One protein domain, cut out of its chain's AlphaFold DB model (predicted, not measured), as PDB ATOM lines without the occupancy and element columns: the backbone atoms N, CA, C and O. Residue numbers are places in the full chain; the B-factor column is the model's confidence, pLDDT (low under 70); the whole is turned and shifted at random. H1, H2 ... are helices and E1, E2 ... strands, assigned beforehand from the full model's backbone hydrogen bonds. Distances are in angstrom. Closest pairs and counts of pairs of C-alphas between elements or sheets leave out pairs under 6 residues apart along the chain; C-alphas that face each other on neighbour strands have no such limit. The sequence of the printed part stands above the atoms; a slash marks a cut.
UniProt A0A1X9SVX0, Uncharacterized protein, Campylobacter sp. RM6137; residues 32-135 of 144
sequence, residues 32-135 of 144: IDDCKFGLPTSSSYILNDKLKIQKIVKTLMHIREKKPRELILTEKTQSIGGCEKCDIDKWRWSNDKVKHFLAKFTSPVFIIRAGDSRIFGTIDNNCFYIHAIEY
ATOM      1  N   ILE A  32      -1.607 103.787 -45.377       49.84
ATOM      2  CA  ILE A  32      -0.722 104.566 -46.261       49.84
ATOM      3  C   ILE A  32      -1.276 104.673 -47.682       49.84
ATOM      4  O   ILE A  32      -1.077 105.712 -48.303       49.84
ATOM      5  N   ASP A  33      -1.972 103.657 -48.195       43.97
ATOM      6  CA  ASP A  33      -2.459 103.691 -49.573       43.97
ATOM      7  C   ASP A  33      -3.617 102.706 -49.790       43.97
ATOM      8  O   ASP A  33      -3.533 101.540 -49.395       43.97
ATOM      9  N   ASP A  34      -4.700 103.162 -50.423       41.97
ATOM     10  CA  ASP A  34      -5.809 102.302 -50.847       41.97
ATOM     11  C   ASP A  34      -5.479 101.721 -52.222       41.97
ATOM     12  O   ASP A  34      -6.001 102.119 -53.266       41.97
ATOM     13  N   CYS A  35      -4.553 100.767 -52.232       40.62
ATOM     14  CA  CYS A  35      -4.167 100.045 -53.436       40.62
ATOM     15  C   CYS A  35      -5.289  99.095 -53.905       40.62
ATOM     16  O   CYS A  35      -5.036  97.911 -54.028       40.62
ATOM     17  N   LYS A  36      -6.537  99.531 -54.137       46.78
ATOM     18  CA  LYS A  36      -7.687  98.692 -54.585       46.78
ATOM     19  C   LYS A  36      -7.988  97.424 -53.747       46.78
ATOM     20  O   LYS A  36      -8.897  96.674 -54.092       46.78
ATOM     21  N   PHE A  37      -7.244  97.192 -52.670       46.56
ATOM     22  CA  PHE A  37      -7.297  96.051 -51.754       46.56
ATOM     23  C   PHE A  37      -7.410  96.527 -50.290       46.56
ATOM     24  O   PHE A  37      -7.267  95.720 -49.366       46.56
ATOM     25  N   GLY A  38      -7.652  97.831 -50.081       57.03
ATOM     26  CA  GLY A  38      -7.985  98.427 -48.793       57.03
ATOM     27  C   GLY A  38      -9.424  98.137 -48.354       57.03
ATOM     28  O   GLY A  38     -10.055  97.173 -48.802       57.03
ATOM     29  N   LEU A  39      -9.914  98.954 -47.409       50.72
ATOM     30  CA  LEU A  39     -11.252  98.833 -46.816       50.72
ATOM     31  C   LEU A  39     -12.319  98.664 -47.908       50.72
ATOM     32  O   LEU A  39     -12.224  99.302 -48.957       50.72
ATOM     33  N   PRO A  40     -13.337  97.817 -47.687       51.16
ATOM     34  CA  PRO A  40     -14.275  97.479 -48.740       51.16
ATOM     35  C   PRO A  40     -14.976  98.747 -49.229       51.16
ATOM     36  O   PRO A  40     -15.457  99.540 -48.416       51.16
ATOM     37  N   THR A  41     -15.097  98.925 -50.547       50.34
ATOM     38  CA  THR A  41     -15.993  99.954 -51.083       50.34
ATOM     39  C   THR A  41     -17.420  99.662 -50.619       50.34
ATOM     40  O   THR A  41     -17.794  98.500 -50.421       50.34
ATOM     41  N   SER A  42     -18.242 100.707 -50.482       47.41
ATOM     42  CA  SER A  42     -19.648 100.623 -50.042       47.41
ATOM     43  C   SER A  42     -20.526  99.672 -50.876       47.41
ATOM     44  O   SER A  42     -21.607  99.290 -50.441       47.41
ATOM     45  N   SER A  43     -20.054  99.269 -52.057       48.91
ATOM     46  CA  SER A  43     -20.688  98.336 -52.992       48.91
ATOM     47  C   SER A  43     -20.259  96.868 -52.842       48.91
ATOM     48  O   SER A  43     -20.747  96.013 -53.579       48.91
ATOM     49  N   SER A  44     -19.329  96.544 -51.940       60.53
ATOM     50  CA  SER A  44     -18.817  95.178 -51.803       60.53
ATOM     51  C   SER A  44     -19.806  94.260 -51.073       60.53
ATOM     52  O   SER A  44     -20.358  94.601 -50.027       60.53
ATOM     53  N   TYR A  45     -19.993  93.043 -51.593       62.69
ATOM     54  CA  TYR A  45     -20.868  92.027 -50.986       62.69
ATOM     55  C   TYR A  45     -20.451  91.652 -49.552       62.69
ATOM     56  O   TYR A  45     -21.276  91.195 -48.764       62.69
ATOM     57  N   ILE A  46     -19.181  91.881 -49.202       61.34
ATOM     58  CA  ILE A  46     -18.601  91.647 -47.875       61.34
ATOM     59  C   ILE A  46     -19.315  92.478 -46.800       61.34
ATOM     60  O   ILE A  46     -19.445  92.021 -45.667       61.34
ATOM     61  N   LEU A  47     -19.840  93.661 -47.144       65.94
ATOM     62  CA  LEU A  47     -20.570  94.522 -46.205       65.94
ATOM     63  C   LEU A  47     -21.889  93.908 -45.716       65.94
ATOM     64  O   LEU A  47     -22.396  94.308 -44.667       65.94
ATOM     65  N   ASN A  48     -22.422  92.912 -46.430       75.50
ATOM     66  CA  ASN A  48     -23.621  92.188 -46.012       75.50
ATOM     67  C   ASN A  48     -23.320  91.117 -44.945       75.50
ATOM     68  O   ASN A  48     -24.225  90.716 -44.213       75.50
ATOM     69  N   ASP A  49     -22.059  90.690 -44.798       83.12
ATOM     70  CA  ASP A  49     -21.621  89.754 -43.758       83.12
ATOM     71  C   ASP A  49     -21.175  90.514 -42.495       83.12
ATOM     72  O   ASP A  49     -19.995  90.787 -42.249       83.12
ATOM     73  N   LYS A  50     -22.164  90.868 -41.667       85.31
ATOM     74  CA  LYS A  50     -21.961  91.654 -40.438       85.31
ATOM     75  C   LYS A  50     -20.967  91.010 -39.469       85.31
ATOM     76  O   LYS A  50     -20.209  91.728 -38.818       85.31
ATOM     77  N   LEU A  51     -20.965  89.679 -39.353       87.56
ATOM     78  CA  LEU A  51     -20.074  88.967 -38.433       87.56
ATOM     79  C   LEU A  51     -18.624  89.049 -38.905       87.56
ATOM     80  O   LEU A  51     -17.732  89.318 -38.096       87.56
ATOM     81  N   LYS A  52     -18.384  88.867 -40.205       86.94
ATOM     82  CA  LYS A  52     -17.054  89.021 -40.799       86.94
ATOM     83  C   LYS A  52     -16.521  90.439 -40.619       86.94
ATOM     84  O   LYS A  52     -15.426  90.610 -40.084       86.94
ATOM     85  N   ILE A  53     -17.325  91.450 -40.952       84.94
ATOM     86  CA  ILE A  53     -16.958  92.857 -40.741       84.94
ATOM     87  C   ILE A  53     -16.632  93.127 -39.268       84.94
ATOM     88  O   ILE A  53     -15.609  93.740 -38.968       84.94
ATOM     89  N   GLN A  54     -17.438  92.618 -38.333       87.94
ATOM     90  CA  GLN A  54     -17.179  92.790 -36.904       87.94
ATOM     91  C   GLN A  54     -15.828  92.188 -36.483       87.94
ATOM     92  O   GLN A  54     -15.103  92.814 -35.707       87.94
ATOM     93  N   LYS A  55     -15.471  90.996 -36.978       90.25
ATOM     94  CA  LYS A  55     -14.171  90.367 -36.687       90.25
ATOM     95  C   LYS A  55     -13.009  91.180 -37.265       90.25
ATOM     96  O   LYS A  55     -12.026  91.395 -36.557       90.25
ATOM     97  N   ILE A  56     -13.138  91.687 -38.492       88.00
ATOM     98  CA  ILE A  56     -12.134  92.566 -39.117       88.00
ATOM     99  C   ILE A  56     -11.946  93.834 -38.285       88.00
ATOM    100  O   ILE A  56     -10.826  94.131 -37.878       88.00
ATOM    101  N   VAL A  57     -13.028  94.535 -37.941       87.19
ATOM    102  CA  VAL A  57     -12.962  95.770 -37.143       87.19
ATOM    103  C   VAL A  57     -12.347  95.518 -35.764       87.19
ATOM    104  O   VAL A  57     -11.458  96.261 -35.355       87.19
ATOM    105  N   LYS A  58     -12.747  94.445 -35.067       89.88
ATOM    106  CA  LYS A  58     -12.129  94.055 -33.786       89.88
ATOM    107  C   LYS A  58     -10.627  93.804 -33.930       89.88
ATOM    108  O   LYS A  58      -9.858  94.214 -33.068       89.88
ATOM    109  N   THR A  59     -10.209  93.176 -35.025       90.75
ATOM    110  CA  THR A  59      -8.789  92.925 -35.306       90.75
ATOM    111  C   THR A  59      -8.035  94.223 -35.588       90.75
ATOM    112  O   THR A  59      -6.927  94.403 -35.097       90.75
ATOM    113  N   LEU A  60      -8.635  95.172 -36.312       87.50
ATOM    114  CA  LEU A  60      -8.041  96.493 -36.538       87.50
ATOM    115  C   LEU A  60      -7.862  97.276 -35.230       87.50
ATOM    116  O   LEU A  60      -6.817  97.892 -35.029       87.50
ATOM    117  N   MET A  61      -8.841  97.218 -34.321       85.81
ATOM    118  CA  MET A  61      -8.701  97.812 -32.984       85.81
ATOM    119  C   MET A  61      -7.585  97.126 -32.190       85.81
ATOM    120  O   MET A  61      -6.743  97.802 -31.612       85.81
ATOM    121  N   HIS A  62      -7.501  95.796 -32.260       86.19
ATOM    122  CA  HIS A  62      -6.427  95.034 -31.628       86.19
ATOM    123  C   HIS A  62      -5.028  95.429 -32.130       86.19
ATOM    124  O   HIS A  62      -4.102  95.569 -31.337       86.19
ATOM    125  N   ILE A  63      -4.876  95.637 -33.444       86.19
ATOM    126  CA  ILE A  63      -3.629  96.118 -34.057       86.19
ATOM    127  C   ILE A  63      -3.253  97.497 -33.515       86.19
ATOM    128  O   ILE A  63      -2.094  97.739 -33.191       86.19
ATOM    129  N   ARG A  64      -4.238  98.392 -33.400       82.25
ATOM    130  CA  ARG A  64      -4.046  99.750 -32.884       82.25
ATOM    131  C   ARG A  64      -3.629  99.768 -31.411       82.25
ATOM    132  O   ARG A  64      -2.847 100.621 -31.013       82.25
ATOM    133  N   GLU A  65      -4.176  98.869 -30.600       83.44
ATOM    134  CA  GLU A  65      -3.956  98.837 -29.147       83.44
ATOM    135  C   GLU A  65      -2.642  98.159 -28.741       83.44
ATOM    136  O   GLU A  65      -2.164  98.373 -27.627       83.44
ATOM    137  N   LYS A  66      -2.046  97.352 -29.626       83.12
ATOM    138  CA  LYS A  66      -0.808  96.622 -29.346       83.12
ATOM    139  C   LYS A  66       0.425  97.281 -29.938       83.12
ATOM    140  O   LYS A  66       0.396  97.906 -31.001       83.12
ATOM    141  N   LYS A  67       1.558  97.025 -29.284       84.00
ATOM    142  CA  LYS A  67       2.873  97.316 -29.858       84.00
ATOM    143  C   LYS A  67       3.193  96.289 -30.945       84.00
ATOM    144  O   LYS A  67       2.843  95.116 -30.798       84.00
ATOM    145  N   PRO A  68       3.943  96.652 -31.996       83.00
ATOM    146  CA  PRO A  68       4.324  95.710 -33.047       83.00
ATOM    147  C   PRO A  68       4.996  94.435 -32.528       83.00
ATOM    148  O   PRO A  68       4.688  93.342 -32.995       83.00
ATOM    149  N   ARG A  69       5.849  94.550 -31.499       83.12
ATOM    150  CA  ARG A  69       6.475  93.388 -30.845       83.12
ATOM    151  C   ARG A  69       5.459  92.441 -30.193       83.12
ATOM    152  O   ARG A  69       5.651  91.236 -30.198       83.12
ATOM    153  N   GLU A  70       4.369  92.971 -29.649       86.38
ATOM    154  CA  GLU A  70       3.304  92.174 -29.028       86.38
ATOM    155  C   GLU A  70       2.414  91.533 -30.097       86.38
ATOM    156  O   GLU A  70       1.925  90.419 -29.912       86.38
ATOM    157  N   LEU A  71       2.237  92.212 -31.236       84.00
ATOM    158  CA  LEU A  71       1.539  91.658 -32.395       84.00
ATOM    159  C   LEU A  71       2.271  90.433 -32.944       84.00
ATOM    160  O   LEU A  71       1.656  89.381 -33.074       84.00
ATOM    161  N   ILE A  72       3.582  90.519 -33.195       85.06
ATOM    162  CA  ILE A  72       4.357  89.398 -33.769       85.06
ATOM    163  C   ILE A  72       4.505  88.193 -32.834       85.06
ATOM    164  O   ILE A  72       4.726  87.085 -33.310       85.06
ATOM    165  N   LEU A  73       4.390  88.399 -31.519       86.44
ATOM    166  CA  LEU A  73       4.423  87.322 -30.524       86.44
ATOM    167  C   LEU A  73       3.057  86.648 -30.340       86.44
ATOM    168  O   LEU A  73       2.962  85.637 -29.647       86.44
ATOM    169  N   THR A  74       1.993  87.196 -30.931       86.94
ATOM    170  CA  THR A  74       0.655  86.611 -30.827       86.94
ATOM    171  C   THR A  74       0.565  85.377 -31.724       86.94
ATOM    172  O   THR A  74       0.716  85.470 -32.941       86.94
ATOM    173  N   GLU A  75       0.304  84.212 -31.130       87.62
ATOM    174  CA  GLU A  75       0.300  82.938 -31.850       87.62
ATOM    175  C   GLU A  75      -0.720  82.889 -32.995       87.62
ATOM    176  O   GLU A  75      -1.893  83.234 -32.833       87.62
ATOM    177  N   LYS A  76      -0.304  82.341 -34.145       85.00
ATOM    178  CA  LYS A  76      -1.160  82.168 -35.333       85.00
ATOM    179  C   LYS A  76      -2.398  81.289 -35.114       85.00
ATOM    180  O   LYS A  76      -3.293  81.269 -35.951       85.00
ATOM    181  N   THR A  77      -2.440  80.508 -34.040       84.31
ATOM    182  CA  THR A  77      -3.570  79.632 -33.691       84.31
ATOM    183  C   THR A  77      -4.811  80.429 -33.290       84.31
ATOM    184  O   THR A  77      -5.924  79.907 -33.360       84.31
ATOM    185  N   GLN A  78      -4.650  81.704 -32.925       79.25
ATOM    186  CA  GLN A  78      -5.761  82.574 -32.561       79.25
ATOM    187  C   GLN A  78      -6.602  82.970 -33.778       79.25
ATOM    188  O   GLN A  78      -6.093  83.293 -34.853       79.25
ATOM    189  N   SER A  79      -7.922  82.992 -33.587       77.94
ATOM    190  CA  SER A  79      -8.873  83.399 -34.626       77.94
ATOM    191  C   SER A  79      -8.830  84.903 -34.908       77.94
ATOM    192  O   SER A  79      -9.076  85.313 -36.038       77.94
ATOM    193  N   ILE A  80      -8.500  85.724 -33.909       85.62
ATOM    194  CA  ILE A  80      -8.347  87.180 -34.011       85.62
ATOM    195  C   ILE A  80      -6.976  87.554 -33.453       85.62
ATOM    196  O   ILE A  80      -6.639  87.143 -32.349       85.62
ATOM    197  N   GLY A  81      -6.202  88.338 -34.203       82.81
ATOM    198  CA  GLY A  81      -4.904  88.855 -33.757       82.81
ATOM    199  C   GLY A  81      -3.736  87.878 -33.912       82.81
ATOM    200  O   GLY A  81      -2.590  88.306 -33.794       82.81
ATOM    201  N   GLY A  82      -4.001  86.605 -34.226       88.94
ATOM    202  CA  GLY A  82      -2.958  85.621 -34.503       88.94
ATOM    203  C   GLY A  82      -2.074  86.074 -35.657       88.94
ATOM    204  O   GLY A  82      -2.590  86.399 -36.729       88.94
ATOM    205  N   CYS A  83      -0.764  86.118 -35.425       91.00
ATOM    206  CA  CYS A  83       0.197  86.709 -36.343       91.00
ATOM    207  C   CYS A  83       1.118  85.648 -36.947       91.00
ATOM    208  O   CYS A  83       1.556  84.715 -36.271       91.00
ATOM    209  N   GLU A  84       1.435  85.791 -38.231       91.56
ATOM    210  CA  GLU A  84       2.464  84.995 -38.893       91.56
ATOM    211  C   GLU A  84       3.252  85.822 -39.907       91.56
ATOM    212  O   GLU A  84       2.724  86.734 -40.542       91.56
ATOM    213  N   LYS A  85       4.543  85.513 -40.064       91.62
ATOM    214  CA  LYS A  85       5.365  86.120 -41.113       91.62
ATOM    215  C   LYS A  85       4.956  85.537 -42.468       91.62
ATOM    216  O   LYS A  85       4.897  84.320 -42.628       91.62
ATOM    217  N   CYS A  86       4.706  86.408 -43.437       89.31
ATOM    218  CA  CYS A  86       4.417  86.031 -44.811       89.31
ATOM    219  C   CYS A  86       5.708  85.599 -45.516       89.31
ATOM    220  O   CYS A  86       6.678  86.360 -45.574       89.31
ATOM    221  N   ASP A  87       5.720  84.376 -46.046       88.19
ATOM    222  CA  ASP A  87       6.821  83.850 -46.854       88.19
ATOM    223  C   ASP A  87       6.445  83.966 -48.334       88.19
ATOM    224  O   ASP A  87       5.873  83.049 -48.931       88.19
ATOM    225  N   ILE A  88       6.690  85.155 -48.893       87.31
ATOM    226  CA  ILE A  88       6.159  85.555 -50.202       87.31
ATOM    227  C   ILE A  88       6.577  84.590 -51.313       87.31
ATOM    228  O   ILE A  88       5.781  84.297 -52.206       87.31
ATOM    229  N   ASP A  89       7.788  84.052 -51.249       86.56
ATOM    230  CA  ASP A  89       8.315  83.189 -52.304       86.56
ATOM    231  C   ASP A  89       7.835  81.740 -52.189       86.56
ATOM    232  O   ASP A  89       7.778  81.035 -53.199       86.56
ATOM    233  N   LYS A  90       7.449  81.286 -50.989       86.44
ATOM    234  CA  LYS A  90       6.995  79.903 -50.767       86.44
ATOM    235  C   LYS A  90       5.504  79.699 -50.973       86.44
ATOM    236  O   LYS A  90       5.058  78.560 -51.099       86.44
ATOM    237  N   TRP A  91       4.715  80.765 -50.952       87.31
ATOM    238  CA  TRP A  91       3.267  80.634 -51.025       87.31
ATOM    239  C   TRP A  91       2.760  80.480 -52.450       87.31
ATOM    240  O   TRP A  91       3.298  81.040 -53.407       87.31
ATOM    241  N   ARG A  92       1.663  79.735 -52.582       89.00
ATOM    242  CA  ARG A  92       0.937  79.611 -53.841       89.00
ATOM    243  C   ARG A  92      -0.083  80.737 -53.940       89.00
ATOM    244  O   ARG A  92      -1.154  80.670 -53.346       89.00
ATOM    245  N   TRP A  93       0.278  81.781 -54.674       88.31
ATOM    246  CA  TRP A  93      -0.546  82.973 -54.841       88.31
ATOM    247  C   TRP A  93      -1.700  82.714 -55.807       88.31
ATOM    248  O   TRP A  93      -1.511  82.140 -56.877       88.31
ATOM    249  N   SER A  94      -2.890  83.162 -55.420       85.44
ATOM    250  CA  SER A  94      -4.056  83.239 -56.304       85.44
ATOM    251  C   SER A  94      -4.085  84.577 -57.052       85.44
ATOM    252  O   SER A  94      -4.725  84.696 -58.093       85.44
ATOM    253  N   ASN A  95      -3.389  85.589 -56.520       80.38
ATOM    254  CA  ASN A  95      -3.360  86.942 -57.056       80.38
ATOM    255  C   ASN A  95      -1.927  87.482 -57.180       80.38
ATOM    256  O   ASN A  95      -1.346  88.007 -56.224       80.38
ATOM    257  N   ASP A  96      -1.380  87.419 -58.395       82.94
ATOM    258  CA  ASP A  96      -0.011  87.861 -58.684       82.94
ATOM    259  C   ASP A  96       0.200  89.366 -58.475       82.94
ATOM    260  O   ASP A  96       1.305  89.793 -58.146       82.94
ATOM    261  N   LYS A  97      -0.844  90.198 -58.603       83.69
ATOM    262  CA  LYS A  97      -0.709  91.645 -58.361       83.69
ATOM    263  C   LYS A  97      -0.375  91.926 -56.902       83.69
ATOM    264  O   LYS A  97       0.496  92.750 -56.630       83.69
ATOM    265  N   VAL A  98      -1.040  91.229 -55.980       81.31
ATOM    266  CA  VAL A  98      -0.767  91.353 -54.543       81.31
ATOM    267  C   VAL A  98       0.618  90.798 -54.223       81.31
ATOM    268  O   VAL A  98       1.381  91.474 -53.537       81.31
ATOM    269  N   LYS A  99       0.997  89.644 -54.793       88.31
ATOM    270  CA  LYS A  99       2.360  89.099 -54.668       88.31
ATOM    271  C   LYS A  99       3.414  90.129 -55.072       88.31
ATOM    272  O   LYS A  99       4.307  90.441 -54.291       88.31
ATOM    273  N   HIS A 100       3.301  90.676 -56.282       87.44
ATOM    274  CA  HIS A 100       4.257  91.645 -56.813       87.44
ATOM    275  C   HIS A 100       4.269  92.959 -56.036       87.44
ATOM    276  O   HIS A 100       5.306  93.610 -55.981       87.44
ATOM    277  N   PHE A 101       3.141  93.372 -55.457       86.31
ATOM    278  CA  PHE A 101       3.098  94.528 -54.567       86.31
ATOM    279  C   PHE A 101       3.862  94.251 -53.270       86.31
ATOM    280  O   PHE A 101       4.772  95.002 -52.929       86.31
ATOM    281  N   LEU A 102       3.551  93.142 -52.594       86.25
ATOM    282  CA  LEU A 102       4.170  92.774 -51.322       86.25
ATOM    283  C   LEU A 102       5.671  92.473 -51.463       86.25
ATOM    284  O   LEU A 102       6.447  92.818 -50.577       86.25
ATOM    285  N   ALA A 103       6.097  91.901 -52.591       89.25
ATOM    286  CA  ALA A 103       7.502  91.601 -52.875       89.25
ATOM    287  C   ALA A 103       8.395  92.850 -53.019       89.25
ATOM    288  O   ALA A 103       9.616  92.729 -53.016       89.25
ATOM    289  N   LYS A 104       7.814  94.051 -53.159       88.38
ATOM    290  CA  LYS A 104       8.578  95.310 -53.242       88.38
ATOM    291  C   LYS A 104       9.064  95.804 -51.882       88.38
ATOM    292  O   LYS A 104       9.950  96.655 -51.840       88.38
ATOM    293  N   PHE A 105       8.476  95.329 -50.786       85.75
ATOM    294  CA  PHE A 105       8.867  95.770 -49.455       85.75
ATOM    295  C   PHE A 105      10.139  95.058 -49.004       85.75
ATOM    296  O   PHE A 105      10.246  93.837 -49.062       85.75
ATOM    297  N   THR A 106      11.098  95.832 -48.502       86.81
ATOM    298  CA  THR A 106      12.310  95.299 -47.863       86.81
ATOM    299  C   THR A 106      12.030  94.792 -46.449       86.81
ATOM    300  O   THR A 106      12.727  93.908 -45.952       86.81
ATOM    301  N   SER A 107      11.012  95.349 -45.789       87.38
ATOM    302  CA  SER A 107      10.576  94.926 -44.460       87.38
ATOM    303  C   SER A 107       9.776  93.622 -44.525       87.38
ATOM    304  O   SER A 107       9.011  93.422 -45.470       87.38
ATOM    305  N   PRO A 108       9.875  92.752 -43.500       91.25
ATOM    306  CA  PRO A 108       9.038  91.566 -43.404       91.25
ATOM    307  C   PRO A 108       7.549  91.907 -43.495       91.25
ATOM    308  O   PRO A 108       7.052  92.773 -42.770       91.25
ATOM    309  N   VAL A 109       6.842  91.182 -44.357       91.25
ATOM    310  CA  VAL A 109       5.383  91.208 -44.409       91.25
ATOM    311  C   VAL A 109       4.842  90.230 -43.371       91.25
ATOM    312  O   VAL A 109       5.350  89.120 -43.209       91.25
ATOM    313  N   PHE A 110       3.799  90.643 -42.670       92.12
ATOM    314  CA  PHE A 110       3.083  89.880 -41.665       92.12
ATOM    315  C   PHE A 110       1.618  89.742 -42.059       92.12
ATOM    316  O   PHE A 110       1.045  90.608 -42.724       92.12
ATOM    317  N   ILE A 111       1.019  88.654 -41.600       91.50
ATOM    318  CA  ILE A 111      -0.407  88.394 -41.654       91.50
ATOM    319  C   ILE A 111      -0.966  88.414 -40.249       91.50
ATOM    320  O   ILE A 111      -0.434  87.747 -39.366       91.50
ATOM    321  N   ILE A 112      -2.093  89.096 -40.083       92.12
ATOM    322  CA  ILE A 112      -2.896  89.063 -38.867       92.12
ATOM    323  C   ILE A 112      -4.257  88.446 -39.189       92.12
ATOM    324  O   ILE A 112      -4.951  88.865 -40.121       92.12
ATOM    325  N   ARG A 113      -4.642  87.425 -38.420       92.38
ATOM    326  CA  ARG A 113      -5.918  86.716 -38.576       92.38
ATOM    327  C   ARG A 113      -7.078  87.550 -38.046       92.38
ATOM    328  O   ARG A 113      -7.008  88.089 -36.945       92.38
ATOM    329  N   ALA A 114      -8.148  87.616 -38.834       90.50
ATOM    330  CA  ALA A 114      -9.379  88.338 -38.530       90.50
ATOM    331  C   ALA A 114     -10.609  87.437 -38.752       90.50
ATOM    332  O   ALA A 114     -11.507  87.744 -39.534       90.50
ATOM    333  N   GLY A 115     -10.634  86.275 -38.097       89.06
ATOM    334  CA  GLY A 115     -11.572  85.191 -38.382       89.06
ATOM    335  C   GLY A 115     -11.199  84.465 -39.670       89.06
ATOM    336  O   GLY A 115     -10.090  83.951 -39.800       89.06
ATOM    337  N   ASP A 116     -12.114  84.477 -40.638       88.12
ATOM    338  CA  ASP A 116     -11.927  83.880 -41.971       88.12
ATOM    339  C   ASP A 116     -11.360  84.891 -42.982       88.12
ATOM    340  O   ASP A 116     -11.413  84.689 -44.191       88.12
ATOM    341  N   SER A 117     -10.821  85.998 -42.471       89.12
ATOM    342  CA  SER A 117     -10.137  87.038 -43.229       89.12
ATOM    343  C   SER A 117      -8.684  87.174 -42.762       89.12
ATOM    344  O   SER A 117      -8.325  86.735 -41.655       89.12
ATOM    345  N   ARG A 118      -7.830  87.777 -43.592       89.44
ATOM    346  CA  ARG A 118      -6.414  88.047 -43.288       89.44
ATOM    347  C   ARG A 118      -6.075  89.501 -43.567       89.44
ATOM    348  O   ARG A 118      -6.483  90.043 -44.586       89.44
ATOM    349  N   ILE A 119      -5.308  90.117 -42.677       89.56
ATOM    350  CA  ILE A 119      -4.797  91.477 -42.844       89.56
ATOM    351  C   ILE A 119      -3.298  91.377 -43.087       89.56
ATOM    352  O   ILE A 119      -2.566  90.882 -42.234       89.56
ATOM    353  N   PHE A 120      -2.854  91.847 -44.243       89.50
ATOM    354  CA  PHE A 120      -1.453  91.877 -44.638       89.50
ATOM    355  C   PHE A 120      -0.872  93.235 -44.298       89.50
ATOM    356  O   PHE A 120      -1.492  94.264 -44.578       89.50
ATOM    357  N   GLY A 121       0.330  93.250 -43.743       87.88
ATOM    358  CA  GLY A 121       0.998  94.498 -43.422       87.88
ATOM    359  C   GLY A 121       2.482  94.350 -43.159       87.88
ATOM    360  O   GLY A 121       2.996  93.244 -43.040       87.88
ATOM    361  N   THR A 122       3.183  95.472 -43.072       88.94
ATOM    362  CA  THR A 122       4.587  95.523 -42.642       88.94
ATOM    363  C   THR A 122       4.695  96.292 -41.340       88.94
ATOM    364  O   THR A 122       3.876  97.164 -41.052       88.94
ATOM    365  N   ILE A 123       5.740  96.007 -40.570       85.19
ATOM    366  CA  ILE A 123       6.103  96.810 -39.405       85.19
ATOM    367  C   ILE A 123       7.271  97.707 -39.794       85.19
ATOM    368  O   ILE A 123       8.303  97.209 -40.241       85.19
ATOM    369  N   ASP A 124       7.104  99.012 -39.619       82.38
ATOM    370  CA  ASP A 124       8.178  99.997 -39.753       82.38
ATOM    371  C   ASP A 124       7.940 101.145 -38.753       82.38
ATOM    372  O   ASP A 124       6.797 101.426 -38.396       82.38
ATOM    373  N   ASN A 125       9.004 101.752 -38.222       80.31
ATOM    374  CA  ASN A 125       8.934 102.853 -37.247       80.31
ATOM    375  C   ASN A 125       7.920 102.642 -36.098       80.31
ATOM    376  O   ASN A 125       7.125 103.521 -35.769       80.31
ATOM    377  N   ASN A 126       7.928 101.447 -35.497       75.69
ATOM    378  CA  ASN A 126       7.009 101.036 -34.426       75.69
ATOM    379  C   ASN A 126       5.506 101.107 -34.794       75.69
ATOM    380  O   ASN A 126       4.646 101.122 -33.913       75.69
ATOM    381  N   CYS A 127       5.179 101.104 -36.086       78.06
ATOM    382  CA  CYS A 127       3.820 101.152 -36.611       78.06
ATOM    383  C   CYS A 127       3.535  99.923 -37.477       78.06
ATOM    384  O   CYS A 127       4.412  99.421 -38.183       78.06
ATOM    385  N   PHE A 128       2.290  99.445 -37.443       83.56
ATOM    386  CA  PHE A 128       1.812  98.418 -38.368       83.56
ATOM    387  C   PHE A 128       1.099  99.082 -39.547       83.56
ATOM    388  O   PHE A 128       0.073  99.747 -39.375       83.56
ATOM    389  N   TYR A 129       1.640  98.887 -40.744       83.06
ATOM    390  CA  TYR A 129       1.112  99.429 -41.990       83.06
ATOM    391  C   TYR A 129       0.319  98.360 -42.719       83.06
ATOM    392  O   TYR A 129       0.873  97.332 -43.094       83.06
ATOM    393  N   ILE A 130      -0.976  98.601 -42.905       85.38
ATOM    394  CA  ILE A 130      -1.877  97.669 -43.587       85.38
ATOM    395  C   ILE A 130      -1.768  97.882 -45.096       85.38
ATOM    396  O   ILE A 130      -1.910  99.005 -45.574       85.38
ATOM    397  N   HIS A 131      -1.566  96.784 -45.819       83.50
ATOM    398  CA  HIS A 131      -1.346  96.744 -47.265       83.50
ATOM    399  C   HIS A 131      -2.515  96.133 -48.029       83.50
ATOM    400  O   HIS A 131      -2.861  96.596 -49.112       83.50
ATOM    401  N   ALA A 132      -3.112  95.074 -47.482       82.44
ATOM    402  CA  ALA A 132      -4.236  94.387 -48.103       82.44
ATOM    403  C   ALA A 132      -5.077  93.661 -47.052       82.44
ATOM    404  O   ALA A 132      -4.558  93.220 -46.022       82.44
ATOM    405  N   ILE A 133      -6.367  93.491 -47.339       85.62
ATOM    406  CA  ILE A 133      -7.249  92.606 -46.577       85.62
ATOM    407  C   ILE A 133      -7.773  91.517 -47.515       85.62
ATOM    408  O   ILE A 133      -8.444  91.794 -48.505       85.62
ATOM    409  N   GLU A 134      -7.476  90.265 -47.190       86.31
ATOM    410  CA  GLU A 134      -8.131  89.103 -47.782       86.31
ATOM    411  C   GLU A 134      -9.446  88.873 -47.041       86.31
ATOM    412  O   GLU A 134      -9.453  88.463 -45.879       86.31
ATOM    413  N   TYR A 135     -10.568  89.158 -47.695       83.69
ATOM    414  CA  TYR A 135     -11.883  89.022 -47.073       83.69
ATOM    415  C   TYR A 135     -12.381  87.575 -47.048       83.69
ATOM    416  O   TYR A 135     -13.080  87.201 -46.100       83.69
TER     417      TYR A 135
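AT A GLANCE: This is residues 32 to 135 of the 144 residues of an uncharacterized protein of Campylobacter sp. RM6137 (UniProt A0A1X9SVX0). A strongly twisted, curled sheet of four strands has one long helix, H2, slanting over one of its faces; the short helix H3 follows at one end of H2, and the short H1 sits at the other end, clear of the sheet. Between E1 and E2 the chain makes an excursion with the short helix H4, which only grazes the sheet, and residues 92 to 97 stick out there. The printed part has 104 residues with four named helices and four named strands, in the order H1 H2 H3 E1 H4 E2 E3 E4. The sheet's order is E1 - E2 - E3 - E4, all antiparallel, and the class is mixed, helices and strands. The whole is compact, with a radius of gyration of the C-alphas of 13.2 A and spans of 35 by 30 by 25 A.

IN THESE COORDINATES: Residues 32 to 44 hold no named element. H1 is residues 45 to 48, with C-alpha 45 at (-20.868, 92.027, -50.986). H2, residues 50 to 65, measures 22.4 A, and H3 is residues 68 to 72. E1 is residues 80 to 85, 15.5 A, and H4 is residues 96 to 102. E2, residues 109 to 114, measures 16.1 A; E3, residues 118 to 124, 19.2 A; E4, residues 127 to 134, 20.3 A, ending with C-alpha 134 at (-8.131, 89.103, -47.782).

HOW THE PARTS SIT: E1 and E4 are the edge strands. E1 and E2 are antiparallel at 158 degrees, with N 84 and O 111 2.9 A apart. E2, E3 and E4 form a meander, each strand the antiparallel neighbour of the one before. In the hairpin E2 and E3, N 110 and O 121 are 2.7 A apart; in the hairpin E3 and E4, N 120 and O 132 are 2.8 A apart. E4 bends by 58 degrees at residue 131. H2 on one face of the sheet makes two layers, a helix layer over a strand layer. Its height over the sheet is 8.4 A, and it lies over E2, slantwise at 45 degrees on the local plane; their closest C-alphas are those of Ile 56 and Ala 114, 5.1 A. H3 is on the sheet, and its closest C-alphas with E1 are those of Ile 72 and Cys 83, 5.6 A. H4 only grazes the sheet with residues 98 to 102. H1 and H2 only just touch, only at the corner, with 3 pairs of C-alphas within 8 A, the closest Leu 47 and Ile 53, 6.8 A. Every O i to N i+4 pair is within hydrogen-bond range in H2, H3 and H4; H1 is too short for one.

THE WHOLE: The C-alphas farthest apart, those of Asn 48 and Thr 106, are 36.1 A apart. The printed part has no cut and no long link. The mean pLDDT of the printed part is 80.9, and residues 32 to 47 are under 70.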